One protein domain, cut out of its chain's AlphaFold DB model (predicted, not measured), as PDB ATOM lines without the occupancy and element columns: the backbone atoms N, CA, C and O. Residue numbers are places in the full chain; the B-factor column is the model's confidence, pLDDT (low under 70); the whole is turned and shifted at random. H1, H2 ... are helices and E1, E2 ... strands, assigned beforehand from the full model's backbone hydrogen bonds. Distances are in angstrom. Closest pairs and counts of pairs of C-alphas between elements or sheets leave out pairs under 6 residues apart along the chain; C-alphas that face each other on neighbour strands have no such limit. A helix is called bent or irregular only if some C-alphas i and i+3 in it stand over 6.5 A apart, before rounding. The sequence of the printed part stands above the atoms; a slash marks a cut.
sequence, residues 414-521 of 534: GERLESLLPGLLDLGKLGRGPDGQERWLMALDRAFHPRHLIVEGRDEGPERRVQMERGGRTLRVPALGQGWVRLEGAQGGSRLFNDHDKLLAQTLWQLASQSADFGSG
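Overview. This is residues 414 to 521 of the 534 residues of an uncharacterized protein of Aquabacterium lacunae (UniProt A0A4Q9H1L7). A small twisted wall of four strands has two helices, H2 and H3, over one of its faces, and a third helix, H1, packs on both of them on the side away from the sheet. The other face of the sheet has no named helix over it, and the link of residues 457 to 466 swings round from one edge strand, E1, to the other, E2. The printed part has 108 residues, with three named helices and four named strands in the order H1 H2 E1 E2 E3 E4 H3; the sheet runs E1 E4 E3 E2, all antiparallel, and the class is mixed, helices and strands. The whole is compact, with a radius of gyration of the C-alphas of 12.9 A, and flat, spanning 39 by 35 by 19 A.

Along the chain. The strands are E1, residues 452 to 456, 12.2 A long; E4, 484 to 488, 12.7 A; E3, 474 to 478, 12.9 A; and E2, 467 to 469, 6.2 A. C-alpha 452 is at (136.366, 164.972, 198.827). H3, residues 499 to 519, is the longest helix at 30.3 A and ends with C-alpha 519 at (127.867, 192.787, 194.119). H2, residues 434 to 448, measures 21.1 A. H1, residues 414 to 430, measures 25.3 A from C-alpha 414 at (119.104, 171.812, 182.398); it is irregular, with C-alphas 419 and 422 7.1 A apart, and has a kink of 36 degrees near residue 421.

Arrangement. The sheet is strongly twisted, but only just, its C-alphas lying up to 4.3 A off the best plane. E2, E3 and E4 form a meander, each strand the antiparallel neighbour of the one before; with E1 beside E4 they make a Greek key, the first of four strands pairing with the fourth. Within hydrogen-bond range are N 456 and O 484 at 2.8 A, N 485 and O 477 at 2.7 A, and N 476 and O 467 at 2.8 A. H2 and H3 are on the same face, giving two layers, helices on one face of a sheet. H3 lies over E3 and E2 at a height over the sheet of 9.2 A, the C-alphas of Val 477 and Ala 505 being closest to each other between E3 and H3 at 6.9 A. H2 lies over E1 and E4 at a height of 10.0 A. H1, H2 and H3 form an up and down bundle, each helix running against the one before. H1 touches H3 at a shallow tilt of 28 degrees, the same way, closest at the C-alphas of Gly 428 and Ser 515, 4.2 A. H1 and H2, a helical hairpin, touch at a shallow tilt of 5 degrees, opposite ways, closest at the C-alphas of Leu 430 and Gly 436, 5.1 A. H2 and H3 only just touch, with 3 pairs of C-alphas within 8 A, the closest being Trp 440 and Ala 512, 7.8 A. Every O i to N i+4 pair is within range in H2 and H3, and 9 of 13 in H1.

Size, cuts and confidence. The C-alphas farthest apart are those of Ser 494 and Gly 521, 40.7 A. The printed part has no cut, and no link is long. Mean pLDDT of the printed part is 85.5; it is under 70 at residues 414 to 415, 459 to 463, 494 and 521.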
ATOM      1  N   GLY A 414     119.980 170.650 182.232       62.03
ATOM      2  CA  GLY A 414     119.104 171.812 182.398       62.03
ATOM      3  C   GLY A 414     118.410 171.872 183.764       62.03
ATOM      4  O   GLY A 414     118.602 172.843 184.493       62.03
ATOM      5  N   GLU A 415     117.711 170.808 184.179       66.06
ATOM      6  CA  GLU A 415     117.012 170.756 185.479       66.06
ATOM      7  C   GLU A 415     117.977 170.922 186.664       66.06
ATOM      8  O   GLU A 415     117.652 171.529 187.690       66.06
ATOM      9  N   ARG A 416     119.209 170.408 186.532       75.19
ATOM     10  CA  ARG A 416     120.242 170.594 187.561       75.19
ATOM     11  C   ARG A 416     120.679 172.052 187.663       75.19
ATOM     12  O   ARG A 416     120.802 172.546 188.782       75.19
ATOM     13  N   LEU A 417     120.906 172.734 186.541       83.44
ATOM     14  CA  LEU A 417     121.323 174.138 186.538       83.44
ATOM     15  C   LEU A 417     120.233 175.052 187.116       83.44
ATOM     16  O   LEU A 417     120.541 175.918 187.935       83.44
ATOM     17  N   GLU A 418     118.968 174.811 186.763       85.50
ATOM     18  CA  GLU A 418     117.814 175.551 187.295       85.50
ATOM     19  C   GLU A 418     117.724 175.466 188.819       85.50
ATOM     20  O   GLU A 418     117.539 176.479 189.494       85.50
ATOM     21  N   SER A 419     117.966 174.282 189.390       87.44
ATOM     22  CA  SER A 419     117.962 174.100 190.846       87.44
ATOM     23  C   SER A 419     119.109 174.818 191.577       87.44
ATOM     24  O   SER A 419     119.011 175.083 192.777       87.44
ATOM     25  N   LEU A 420     120.205 175.131 190.872       87.81
ATOM     26  CA  LEU A 420     121.410 175.749 191.437       87.81
ATOM     27  C   LEU A 420     121.412 177.280 191.303       87.81
ATOM     28  O   LEU A 420     122.078 177.955 192.089       87.81
ATOM     29  N   LEU A 421     120.646 177.832 190.355       88.94
ATOM     30  CA  LEU A 421     120.562 179.268 190.062       88.94
ATOM     31  C   LEU A 421     120.263 180.153 191.289       88.94
ATOM     32  O   LEU A 421     120.997 181.123 191.488       88.94
ATOM     33  N   PRO A 422     119.278 179.841 192.158       87.50
ATOM     34  CA  PRO A 422     118.999 180.663 193.338       87.50
ATOM     35  C   PRO A 422     120.215 180.804 194.265       87.50
ATOM     36  O   PRO A 422     120.511 181.895 194.747       87.50
ATOM     37  N   GLY A 423     120.978 179.718 194.447       84.00
ATOM     38  CA  GLY A 423     122.195 179.732 195.262       84.00
ATOM     39  C   GLY A 423     123.324 180.570 194.653       84.00
ATOM     40  O   GLY A 423     124.103 181.170 195.393       84.00
ATOM     41  N   LEU A 424     123.394 180.655 193.319       85.88
ATOM     42  CA  LEU A 424     124.361 181.502 192.611       85.88
ATOM     43  C   LEU A 424     124.001 182.992 192.666       85.88
ATOM     44  O   LEU A 424     124.894 183.835 192.646       85.88
ATOM     45  N   LEU A 425     122.714 183.338 192.740       87.12
ATOM     46  CA  LEU A 425     122.283 184.729 192.910       87.12
ATOM     47  C   LEU A 425     122.645 185.257 194.304       87.12
ATOM     48  O   LEU A 425     123.079 186.400 194.440       87.12
ATOM     49  N   ASP A 426     122.545 184.413 195.333       85.69
ATOM     50  CA  ASP A 426     122.965 184.775 196.690       85.69
ATOM     51  C   ASP A 426     124.483 184.991 196.802       85.69
ATOM     52  O   ASP A 426     124.917 185.847 197.574       85.69
ATOM     53  N   LEU A 427     125.294 184.303 195.984       85.12
ATOM     54  CA  LEU A 427     126.737 184.572 195.884       85.12
ATOM     55  C   LEU A 427     127.035 186.004 195.441       85.12
ATOM     56  O   LEU A 427     128.004 186.600 195.911       85.12
ATOM     57  N   GLY A 428     126.192 186.573 194.575       82.62
ATOM     58  CA  GLY A 428     126.336 187.961 194.153       82.62
ATOM     59  C   GLY A 428     126.238 188.935 195.322       82.62
ATOM     60  O   GLY A 428     127.033 189.860 195.406       82.62
ATOM     61  N   LYS A 429     125.342 188.687 196.284       85.19
ATOM     62  CA  LYS A 429     125.143 189.568 197.451       85.19
ATOM     63  C   LYS A 429     126.317 189.543 198.436       85.19
ATOM     64  O   LYS A 429     126.570 190.540 199.098       85.19
ATOM     65  N   LEU A 430     127.009 188.406 198.547       84.50
ATOM     66  CA  LEU A 430     128.101 188.188 199.510       84.50
ATOM     67  C   LEU A 430     129.485 188.585 198.959       84.50
ATOM     68  O   LEU A 430     130.435 188.770 199.722       84.50
ATOM     69  N   GLY A 431     129.620 188.716 197.634       81.94
ATOM     70  CA  GLY A 431     130.878 189.067 196.974       81.94
ATOM     71  C   GLY A 431     131.969 187.995 197.121       81.94
ATOM     72  O   GLY A 431     131.700 186.814 197.329       81.94
ATOM     73  N   ARG A 432     133.244 188.398 197.000       84.12
ATOM     74  CA  ARG A 432     134.421 187.495 197.068       84.12
ATOM     75  C   ARG A 432     134.950 187.244 198.492       84.12
ATOM     76  O   ARG A 432     136.089 186.807 198.651       84.12
ATOM     77  N   GLY A 433     134.164 187.572 199.516       85.75
ATOM     78  CA  GLY A 433     134.534 187.374 200.919       85.75
ATOM     79  C   GLY A 433     134.575 185.896 201.342       85.75
ATOM     80  O   GLY A 433     134.227 185.016 200.548       85.75
ATOM     81  N   PRO A 434     134.976 185.607 202.595       86.81
ATOM     82  CA  PRO A 434     134.970 184.249 203.147       86.81
ATOM     83  C   PRO A 434     133.584 183.591 203.059       86.81
ATOM     84  O   PRO A 434     133.490 182.444 202.625       86.81
ATOM     85  N   ASP A 435     132.516 184.342 203.334       88.12
ATOM     86  CA  ASP A 435     131.132 183.851 203.262       88.12
ATOM     87  C   ASP A 435     130.720 183.483 201.825       88.12
ATOM     88  O   ASP A 435     130.064 182.468 201.580       88.12
ATOM     89  N   GLY A 436     131.159 184.276 200.839       87.62
ATOM     90  CA  GLY A 436     130.958 183.974 199.420       87.62
ATOM     91  C   GLY A 436     131.730 182.727 198.983       87.62
ATOM     92  O   GLY A 436     131.210 181.891 198.245       87.62
ATOM     93  N   GLN A 437     132.955 182.544 199.483       90.88
ATOM     94  CA  GLN A 437     133.731 181.332 199.226       90.88
ATOM     95  C   GLN A 437     133.050 180.096 199.833       90.88
ATOM     96  O   GLN A 437     132.934 179.087 199.144       90.88
ATOM     97  N   GLU A 438     132.563 180.149 201.072       91.50
ATOM     98  CA  GLU A 438     131.852 179.023 201.692       91.50
ATOM     99  C   GLU A 438     130.596 178.647 200.897       91.50
ATOM    100  O   GLU A 438     130.371 177.477 200.574       91.50
ATOM    101  N   ARG A 439     129.814 179.648 200.481       91.19
ATOM    102  CA  ARG A 439     128.606 179.419 199.687       91.19
ATOM    103  C   ARG A 439     128.914 178.834 198.307       91.19
ATOM    104  O   ARG A 439     128.141 178.022 197.798       91.19
ATOM    105  N   TRP A 440     130.063 179.180 197.730       94.00
ATOM    106  CA  TRP A 440     130.556 178.581 196.492       94.00
ATOM    107  C   TRP A 440     130.904 177.112 196.676       94.00
ATOM    108  O   TRP A 440     130.508 176.279 195.861       94.00
ATOM    109  N   LEU A 441     131.585 176.777 197.773       93.75
ATOM    110  CA  LEU A 441     131.882 175.388 198.109       93.75
ATOM    111  C   LEU A 441     130.593 174.583 198.310       93.75
ATOM    112  O   LEU A 441     130.497 173.483 197.775       93.75
ATOM    113  N   MET A 442     129.574 175.145 198.971       93.19
ATOM    114  CA  MET A 442     128.252 174.511 199.099       93.19
ATOM    115  C   MET A 442     127.557 174.309 197.746       93.19
ATOM    116  O   MET A 442     126.917 173.282 197.527       93.19
ATOM    117  N   ALA A 443     127.667 175.273 196.827       92.75
ATOM    118  CA  ALA A 443     127.097 175.146 195.488       92.75
ATOM    119  C   ALA A 443     127.783 174.028 194.689       92.75
ATOM    120  O   ALA A 443     127.102 173.215 194.064       92.75
ATOM    121  N   LEU A 444     129.117 173.945 194.754       93.94
ATOM    122  CA  LEU A 444     129.886 172.859 194.142       93.94
ATOM    123  C   LEU A 444     129.563 171.503 194.782       93.94
ATOM    124  O   LEU A 444     129.395 170.516 194.062       93.94
ATOM    125  N   ASP A 445     129.427 171.456 196.106       93.69
ATOM    126  CA  ASP A 445     129.049 170.245 196.830       93.69
ATOM    127  C   ASP A 445     127.652 169.765 196.421       93.69
ATOM    128  O   ASP A 445     127.469 168.614 196.044       93.69
ATOM    129  N   ARG A 446     126.672 170.665 196.325       91.06
ATOM    130  CA  ARG A 446     125.317 170.311 195.883       91.06
ATOM    131  C   ARG A 446     125.250 169.921 194.405       91.06
ATOM    132  O   ARG A 446     124.502 169.015 194.041       91.06
ATOM    133  N   ALA A 447     126.022 170.581 193.547       91.25
ATOM    134  CA  ALA A 447     126.035 170.305 192.112       91.25
ATOM    135  C   ALA A 447     126.653 168.936 191.794       91.25
ATOM    136  O   ALA A 447     126.125 168.183 190.971       91.25
ATOM    137  N   PHE A 448     127.766 168.609 192.455       91.06
ATOM    138  CA  PHE A 448     128.596 167.461 192.095       91.06
ATOM    139  C   PHE A 448     128.606 166.340 193.132       91.06
ATOM    140  O   PHE A 448     128.935 165.210 192.770       91.06
ATOM    141  N   HIS A 449     128.238 166.629 194.383       90.88
ATOM    142  CA  HIS A 449     128.360 165.751 195.549       90.88
ATOM    143  C   HIS A 449     129.731 165.056 195.561       90.88
ATOM    144  O   HIS A 449     129.790 163.846 195.376       90.88
ATOM    145  N   PRO A 450     130.857 165.784 195.629       92.19
ATOM    146  CA  PRO A 450     132.185 165.182 195.594       92.19
ATOM    147  C   PRO A 450     132.426 164.258 196.802       92.19
ATOM    148  O   PRO A 450     131.910 164.495 197.889       92.19
ATOM    149  N   ARG A 451     133.259 163.220 196.652       87.94
ATOM    150  CA  ARG A 451     133.728 162.413 197.799       87.94
ATOM    151  C   ARG A 451     134.614 163.247 198.722       87.94
ATOM    152  O   ARG A 451     134.514 163.147 199.942       87.94
ATOM    153  N   HIS A 452     135.497 164.040 198.122       91.25
ATOM    154  CA  HIS A 452     136.366 164.972 198.827       91.25
ATOM    155  C   HIS A 452     136.374 166.316 198.110       91.25
ATOM    156  O   HIS A 452     136.542 166.382 196.890       91.25
ATOM    157  N   LEU A 453     136.225 167.383 198.886       93.56
ATOM    158  CA  LEU A 453     136.363 168.758 198.439       93.56
ATOM    159  C   LEU A 453     137.570 169.348 199.166       93.56
ATOM    160  O   LEU A 453     137.584 169.446 200.391       93.56
ATOM    161  N   ILE A 454     138.612 169.675 198.404       93.50
ATOM    162  CA  ILE A 454     139.897 170.139 198.926       93.50
ATOM    163  C   ILE A 454     140.161 171.524 198.347       93.50
ATOM    164  O   ILE A 454     140.206 171.694 197.130       93.50
ATOM    165  N   VAL A 455     140.340 172.520 199.211       90.69
ATOM    166  CA  VAL A 455     140.762 173.860 198.790       90.69
ATOM    167  C   VAL A 455     142.282 173.852 198.667       90.69
ATOM    168  O   VAL A 455     142.998 173.666 199.649       90.69
ATOM    169  N   GLU A 456     142.773 174.001 197.444       88.44
ATOM    170  CA  GLU A 456     144.191 174.125 197.138       88.44
ATOM    171  C   GLU A 456     144.613 175.596 197.237       88.44
ATOM    172  O   GLU A 456     143.869 176.513 196.872       88.44
ATOM    173  N   GLY A 457     145.827 175.813 197.746       78.44
ATOM    174  CA  GLY A 457     146.409 177.140 197.902       78.44
ATOM    175  C   GLY A 457     146.651 177.866 196.575       78.44
ATOM    176  O   GLY A 457     146.283 177.427 195.484       78.44
ATOM    177  N   ARG A 458     147.275 179.035 196.688       74.06
ATOM    178  CA  ARG A 458     147.491 179.972 195.586       74.06
ATOM    179  C   ARG A 458     148.542 179.431 194.603       74.06
ATOM    180  O   ARG A 458     149.720 179.722 194.742       74.06
ATOM    181  N   ASP A 459     148.103 178.655 193.615       67.12
ATOM    182  CA  ASP A 459     148.903 178.335 192.427       67.12
ATOM    183  C   ASP A 459     148.829 179.513 191.440       67.12
ATOM    184  O   ASP A 459     147.748 179.863 190.955       67.12
ATOM    185  N   GLU A 460     149.976 180.120 191.125       58.06
ATOM    186  CA  GLU A 460     150.134 181.210 190.142       58.06
ATOM    187  C   GLU A 460     150.078 180.691 188.692       58.06
ATOM    188  O   GLU A 460     150.969 180.913 187.874       58.06
ATOM    189  N   GLY A 461     149.022 179.948 188.364       60.19
ATOM    190  CA  GLY A 461     148.750 179.492 187.004       60.19
ATOM    191  C   GLY A 461     148.068 180.585 186.161       60.19
ATOM    192  O   GLY A 461     147.114 181.202 186.642       60.19
ATOM    193  N   PRO A 462     148.479 180.805 184.897       52.81
ATOM    194  CA  PRO A 462     147.965 181.894 184.058       52.81
ATOM    195  C   PRO A 462     146.521 181.711 183.543       52.81
ATOM    196  O   PRO A 462     145.955 182.662 183.012       52.81
ATOM    197  N   GLU A 463     145.873 180.549 183.714       64.31
ATOM    198  CA  GLU A 463     144.504 180.318 183.214       64.31
ATOM    199  C   GLU A 463     143.523 179.836 184.299       64.31
ATOM    200  O   GLU A 463     143.590 178.696 184.757       64.31
ATOM    201  N   ARG A 464     142.524 180.669 184.641       75.12
ATOM    202  CA  ARG A 464     141.368 180.319 185.500       75.12
ATOM    203  C   ARG A 464     140.288 179.551 184.727       75.12
ATOM    204  O   ARG A 464     139.146 179.999 184.614       75.12
ATOM    205  N   ARG A 465     140.647 178.415 184.134       86.75
ATOM    206  CA  ARG A 465     139.704 177.516 183.445       86.75
ATOM    207  C   ARG A 465     139.529 176.228 184.229       86.75
ATOM    208  O   ARG A 465     140.475 175.768 184.851       86.75
ATOM    209  N   VAL A 466     138.338 175.631 184.178       90.81
ATOM    210  CA  VAL A 466     138.097 174.349 184.845       90.81
ATOM    211  C   VAL A 466     138.942 173.278 184.166       90.81
ATOM    212  O   VAL A 466     138.871 173.083 182.948       90.81
ATOM    213  N   GLN A 467     139.751 172.573 184.953       91.38
ATOM    214  CA  GLN A 467     140.629 171.520 184.464       91.38
ATOM    215  C   GLN A 467     140.158 170.168 184.979       91.38
ATOM    216  O   GLN A 467     139.834 169.996 186.153       91.38
ATOM    217  N   MET A 468     140.124 169.194 184.079       90.50
ATOM    218  CA  MET A 468     139.855 167.814 184.439       90.50
ATOM    219  C   MET A 468     141.188 167.082 184.521       90.50
ATOM    220  O   MET A 468     141.905 166.960 183.530       90.50
ATOM    221  N   GLU A 469     141.523 166.598 185.709       87.81
ATOM    222  CA  GLU A 469     142.782 165.924 185.984       87.81
ATOM    223  C   GLU A 469     142.571 164.421 186.197       87.81
ATOM    224  O   GLU A 469     141.467 163.928 186.459       87.81
ATOM    225  N   ARG A 470     143.663 163.657 186.052       81.94
ATOM    226  CA  ARG A 470     143.700 162.200 186.288       81.94
ATOM    227  C   ARG A 470     142.611 161.421 185.523       81.94
ATOM    228  O   ARG A 470     142.174 160.357 185.974       81.94
ATOM    229  N   GLY A 471     142.186 161.943 184.367       72.75
ATOM    230  CA  GLY A 471     141.147 161.368 183.509       72.75
ATOM    231  C   GLY A 471     139.769 161.320 184.176       72.75
ATOM    232  O   GLY A 471     139.182 160.239 184.243       72.75
ATOM    233  N   GLY A 472     139.314 162.442 184.743       82.06
ATOM    234  CA  GLY A 472     137.970 162.593 185.320       82.06
ATOM    235  C   GLY A 472     137.844 162.209 186.792       82.06
ATOM    236  O   GLY A 472     136.768 162.317 187.367       82.06
ATOM    237  N   ARG A 473     138.925 161.770 187.450       84.94
ATOM    238  CA  ARG A 473     138.894 161.518 188.905       84.94
ATOM    239  C   ARG A 473     138.817 162.804 189.708       84.94
ATOM    240  O   ARG A 473     138.208 162.812 190.774       84.94
ATOM    241  N   THR A 474     139.447 163.856 189.198       91.25
ATOM    242  CA  THR A 474     139.549 165.131 189.889       91.25
ATOM    243  C   THR A 474     139.148 166.258 188.956       91.25
ATOM    244  O   THR A 474     139.633 166.344 187.827       91.25
ATOM    245  N   LEU A 475     138.242 167.109 189.423       94.06
ATOM    246  CA  LEU A 475     137.837 168.326 188.738       94.06
ATOM    247  C   LEU A 475     138.393 169.506 189.529       94.06
ATOM    248  O   LEU A 475     138.035 169.703 190.688       94.06
ATOM    249  N   ARG A 476     139.304 170.261 188.917       94.19
ATOM    250  CA  ARG A 476     139.842 171.496 189.489       94.19
ATOM    251  C   ARG A 476     139.029 172.661 188.964       94.19
ATOM    252  O   ARG A 476     139.035 172.953 187.768       94.19
ATOM    253  N   VAL A 477     138.317 173.302 189.876       94.12
ATOM    254  CA  VAL A 477     137.471 174.464 189.623       94.12
ATOM    255  C   VAL A 477     138.122 175.671 190.296       94.12
ATOM    256  O   VAL A 477     138.638 175.526 191.402       94.12
ATOM    257  N   PRO A 478     138.142 176.859 189.680       92.56
ATOM    258  CA  PRO A 478     138.667 178.041 190.350       92.56
ATOM    259  C   PRO A 478     137.905 178.352 191.653       92.56
ATOM    260  O   PRO A 478     136.685 178.173 191.743       92.56
ATOM    261  N   ALA A 479     138.627 178.817 192.674       90.81
ATOM    262  CA  ALA A 479     138.009 179.395 193.864       90.81
ATOM    263  C   ALA A 479     137.496 180.811 193.558       90.81
ATOM    264  O   ALA A 479     138.093 181.527 192.754       90.81
ATOM    265  N   LEU A 480     136.421 181.236 194.227       86.56
ATOM    266  CA  LEU A 480     135.840 182.577 194.075       86.56
ATOM    267  C   LEU A 480     136.803 183.675 194.555       86.56
ATOM    268  O   LEU A 480     136.844 184.766 193.982       86.56
ATOM    269  N   GLY A 481     137.636 183.347 195.547       83.19
ATOM    270  CA  GLY A 481     138.783 184.143 195.976       83.19
ATOM    271  C   GLY A 481     140.077 183.827 195.210       83.19
ATOM    272  O   GLY A 481     140.211 184.079 194.012       83.19
ATOM    273  N   GLN A 482     141.082 183.334 195.937       80.44
ATOM    274  CA  GLN A 482     142.395 182.971 195.402       80.44
ATOM    275  C   GLN A 482     142.613 181.463 195.532       80.44
ATOM    276  O   GLN A 482     142.321 180.895 196.580       80.44
ATOM    277  N   GLY A 483     143.159 180.840 194.485       87.50
ATOM    278  CA  GLY A 483     143.479 179.412 194.467       87.50
ATOM    279  C   GLY A 483     142.469 178.566 193.692       87.50
ATOM    280  O   GLY A 483     141.739 179.060 192.827       87.50
ATOM    281  N   TRP A 484     142.463 177.274 194.003       91.75
ATOM    282  CA  TRP A 484     141.692 176.257 193.295       91.75
ATOM    283  C   TRP A 484     140.896 175.404 194.275       91.75
ATOM    284  O   TRP A 484     141.311 175.160 195.402       91.75
ATOM    285  N   VAL A 485     139.742 174.923 193.839       93.25
ATOM    286  CA  VAL A 485     138.947 173.923 194.542       93.25
ATOM    287  C   VAL A 485     139.060 172.629 193.760       93.25
ATOM    288  O   VAL A 485     138.660 172.538 192.598       93.25
ATOM    289  N   ARG A 486     139.622 171.616 194.402       94.75
ATOM    290  CA  ARG A 486     139.741 170.275 193.860       94.75
ATOM    291  C   ARG A 486     138.597 169.417 194.371       94.75
ATOM    292  O   ARG A 486     138.486 169.144 195.563       94.75
ATOM    293  N   LEU A 487     137.778 168.964 193.436       94.38
ATOM    294  CA  LEU A 487     136.689 168.030 193.669       94.38
ATOM    295  C   LEU A 487     137.170 166.633 193.274       94.38
ATOM    296  O   LEU A 487     137.568 166.427 192.127       94.38
ATOM    297  N   GLU A 488     137.157 165.671 194.193       92.31
ATOM    298  CA  GLU A 488     137.528 164.280 193.914       92.31
ATOM    299  C   GLU A 488     136.294 163.372 193.921       92.31
ATOM    300  O   GLU A 488     135.609 163.267 194.935       92.31
ATOM    301  N   GLY A 489     136.041 162.693 192.795       83.56
ATOM    302  CA  GLY A 489     134.956 161.721 192.610       83.56
ATOM    303  C   GLY A 489     133.539 162.305 192.712       83.56
ATOM    304  O   GLY A 489     133.083 162.641 193.797       83.56
ATOM    305  N   ALA A 490     132.797 162.345 191.607       85.38
ATOM    306  CA  ALA A 490     131.416 162.832 191.581       85.38
ATOM    307  C   ALA A 490     130.436 161.862 192.277       85.38
ATOM    308  O   ALA A 490     130.651 160.646 192.296       85.38
ATOM    309  N   GLN A 491     129.329 162.391 192.811       84.25
ATOM    310  CA  GLN A 491     128.246 161.629 193.454       84.25
ATOM    311  C   GLN A 491     128.737 160.670 194.558       84.25
ATOM    312  O   GLN A 491     128.504 159.463 194.506       84.25
ATOM    313  N   GLY A 492     129.485 161.183 195.530       79.25
ATOM    314  CA  GLY A 492     130.099 160.434 196.623       79.25
ATOM    315  C   GLY A 492     131.237 159.524 196.161       79.25
ATOM    316  O   GLY A 492     131.526 158.519 196.804       79.25
ATOM    317  N   GLY A 493     131.848 159.814 195.008       74.44
ATOM    318  CA  GLY A 493     132.841 158.944 194.371       74.44
ATOM    319  C   GLY A 493     132.240 157.755 193.619       74.44
ATOM    320  O   GLY A 493     132.980 156.895 193.136       74.44
ATOM    321  N   SER A 494     130.910 157.694 193.485       68.38
ATOM    322  CA  SER A 494     130.257 156.636 192.714       68.38
ATOM    323  C   SER A 494     130.510 156.763 191.210       68.38
ATOM    324  O   SER A 494     130.584 155.731 190.534       68.38
ATOM    325  N   ARG A 495     130.729 157.992 190.719       77.19
ATOM    326  CA  ARG A 495     130.978 158.334 189.313       77.19
ATOM    327  C   ARG A 495     132.251 159.170 189.158       77.19
ATOM    328  O   ARG A 495     132.684 159.870 190.069       77.19
ATOM    329  N   LEU A 496     132.860 159.115 187.978       79.19
ATOM    330  CA  LEU A 496     133.894 160.068 187.567       79.19
ATOM    331  C   LEU A 496     133.258 161.334 186.969       79.19
ATOM    332  O   LEU A 496     132.120 161.303 186.490       79.19
ATOM    333  N   PHE A 497     134.002 162.438 186.978       86.06
ATOM    334  CA  PHE A 497     133.635 163.653 186.258       86.06
ATOM    335  C   PHE A 497     133.746 163.423 184.748       86.06
ATOM    336  O   PHE A 497     134.732 162.853 184.275       86.06
ATOM    337  N   ASN A 498     132.742 163.866 183.996       85.12
ATOM    338  CA  ASN A 498     132.720 163.805 182.534       85.12
ATOM    339  C   ASN A 498     132.809 165.212 181.909       85.12
ATOM    340  O   ASN A 498     132.849 166.223 182.612       85.12
ATOM    341  N   ASP A 499     132.844 165.293 180.577       85.25
ATOM    342  CA  ASP A 499     132.943 166.584 179.875       85.25
ATOM    343  C   ASP A 499     131.731 167.491 180.121       85.25
ATOM    344  O   ASP A 499     131.871 168.713 180.140       85.25
ATOM    345  N   HIS A 500     130.560 166.905 180.389       85.12
ATOM    346  CA  HIS A 500     129.366 167.661 180.762       85.12
ATOM    347  C   HIS A 500     129.511 168.279 182.156       85.12
ATOM    348  O   HIS A 500     129.142 169.431 182.340       85.12
ATOM    349  N   ASP A 501     130.103 167.569 183.119       90.50
ATOM    350  CA  ASP A 501     130.387 168.104 184.453       90.50
ATOM    351  C   ASP A 501     131.430 169.220 184.386       90.50
ATOM    352  O   ASP A 501     131.309 170.222 185.086       90.50
ATOM    353  N   LYS A 502     132.438 169.074 183.516       92.31
ATOM    354  CA  LYS A 502     133.420 170.131 183.250       92.31
ATOM    355  C   LYS A 502     132.741 171.370 182.674       92.31
ATOM    356  O   LYS A 502     133.016 172.470 183.145       92.31
ATOM    357  N   LEU A 503     131.862 171.197 181.688       91.06
ATOM    358  CA  LEU A 503     131.115 172.294 181.078       91.06
ATOM    359  C   LEU A 503     130.172 172.952 182.092       91.06
ATOM    360  O   LEU A 503     130.186 174.169 182.217       91.06
ATOM    361  N   LEU A 504     129.448 172.164 182.889       91.81
ATOM    362  CA  LEU A 504     128.603 172.666 183.973       91.81
ATOM    363  C   LEU A 504     129.422 173.458 184.996       91.81
ATOM    364  O   LEU A 504     129.055 174.579 185.321       91.81
ATOM    365  N   ALA A 505     130.551 172.927 185.470       94.06
ATOM    366  CA  ALA A 505     131.427 173.629 186.407       94.06
ATOM    367  C   ALA A 505     131.989 174.925 185.808       94.06
ATOM    368  O   ALA A 505     132.102 175.927 186.511       94.06
ATOM    369  N   GLN A 506     132.315 174.919 184.512       94.38
ATOM    370  CA  GLN A 506     132.775 176.102 183.788       94.38
ATOM    371  C   GLN A 506     131.672 177.170 183.734       94.38
ATOM    372  O   GLN A 506     131.949 178.332 184.029       94.38
ATOM    373  N   THR A 507     130.432 176.780 183.427       92.56
ATOM    374  CA  THR A 507     129.265 177.673 183.406       92.56
ATOM    375  C   THR A 507     128.946 178.208 184.801       92.56
ATOM    376  O   THR A 507     128.778 179.413 184.970       92.56
ATOM    377  N   LEU A 508     128.931 177.345 185.824       93.00
ATOM    378  CA  LEU A 508     128.717 177.739 187.220       93.00
ATOM    379  C   LEU A 508     129.780 178.742 187.680       93.00
ATOM    380  O   LEU A 508     129.447 179.729 188.325       93.00
ATOM    381  N   TRP A 509     131.045 178.512 187.320       93.81
ATOM    382  CA  TRP A 509     132.141 179.424 187.636       93.81
ATOM    383  C   TRP A 509     131.973 180.783 186.950       93.81
ATOM    384  O   TRP A 509     132.113 181.817 187.599       93.81
ATOM    385  N   GLN A 510     131.649 180.794 185.654       92.06
ATOM    386  CA  GLN A 510     131.417 182.031 184.907       92.06
ATOM    387  C   GLN A 510     130.291 182.850 185.544       92.06
ATOM    388  O   GLN A 510     130.509 184.019 185.859       92.06
ATOM    389  N   LEU A 511     129.151 182.217 185.835       91.19
ATOM    390  CA  LEU A 511     128.016 182.860 186.500       91.19
ATOM    391  C   LEU A 511     128.385 183.367 187.901       91.19
ATOM    392  O   LEU A 511     128.137 184.525 188.215       91.19
ATOM    393  N   ALA A 512     129.033 182.543 188.729       90.88
ATOM    394  CA  ALA A 512     129.438 182.932 190.079       90.88
ATOM    395  C   ALA A 512     130.435 184.103 190.076       90.88
ATOM    396  O   ALA A 512     130.317 185.024 190.883       90.88
ATOM    397  N   SER A 513     131.403 184.090 189.152       89.69
ATOM    398  CA  SER A 513     132.400 185.154 189.026       89.69
ATOM    399  C   SER A 513     131.776 186.487 188.601       89.69
ATOM    400  O   SER A 513     132.095 187.510 189.204       89.69
ATOM    401  N   GLN A 514     130.839 186.462 187.645       88.94
ATOM    402  CA  GLN A 514     130.101 187.643 187.190       88.94
ATOM    403  C   GLN A 514     129.199 188.205 188.293       88.94
ATOM    404  O   GLN A 514     129.231 189.407 188.554       88.94
ATOM    405  N   SER A 515     128.451 187.345 188.991       88.00
ATOM    406  CA  SER A 515     127.586 187.756 190.102       88.00
ATOM    407  C   SER A 515     128.380 188.397 191.241       88.00
ATOM    408  O   SER A 515     127.980 189.436 191.766       88.00
ATOM    409  N   ALA A 516     129.522 187.815 191.619       85.06
ATOM    410  CA  ALA A 516     130.359 188.354 192.690       85.06
ATOM    411  C   ALA A 516     131.048 189.675 192.308       85.06
ATOM    412  O   ALA A 516     131.229 190.537 193.169       85.06
ATOM    413  N   ASP A 517     131.414 189.857 191.033       83.75
ATOM    414  CA  ASP A 517     131.943 191.135 190.543       83.75
ATOM    415  C   ASP A 517     130.872 192.235 190.582       83.75
ATOM    416  O   ASP A 517     131.175 193.349 191.015       83.75
ATOM    417  N   PHE A 518     129.619 191.903 190.247       82.56
ATOM    418  CA  PHE A 518     128.484 192.826 190.316       82.56
ATOM    419  C   PHE A 518     128.215 193.314 191.748       82.56
ATOM    420  O   PHE A 518     128.149 194.516 191.989       82.56
ATOM    421  N   GLY A 519     128.132 192.404 192.725       76.06
ATOM    422  CA  GLY A 519     127.867 192.787 194.119       76.06
ATOM    423  C   GLY A 519     129.023 193.493 194.823       76.06
ATOM    424  O   GLY A 519     128.800 194.241 195.769       76.06
ATOM    425  N   SER A 520     130.260 193.318 194.344       72.25
ATOM    426  CA  SER A 520     131.423 194.047 194.869       72.25
ATOM    427  C   SER A 520     131.534 195.498 194.376       72.25
ATOM    428  O   SER A 520     132.509 196.170 194.708       72.25
ATOM    429  N   GLY A 521     130.586 195.970 193.552       67.50
ATOM    430  CA  GLY A 521     130.607 197.319 192.973       67.50
ATOM    431  C   GLY A 521     131.739 197.549 191.963       67.50
ATOM    432  O   GLY A 521     131.958 198.672 191.527       67.50
TER     433      GLY A 521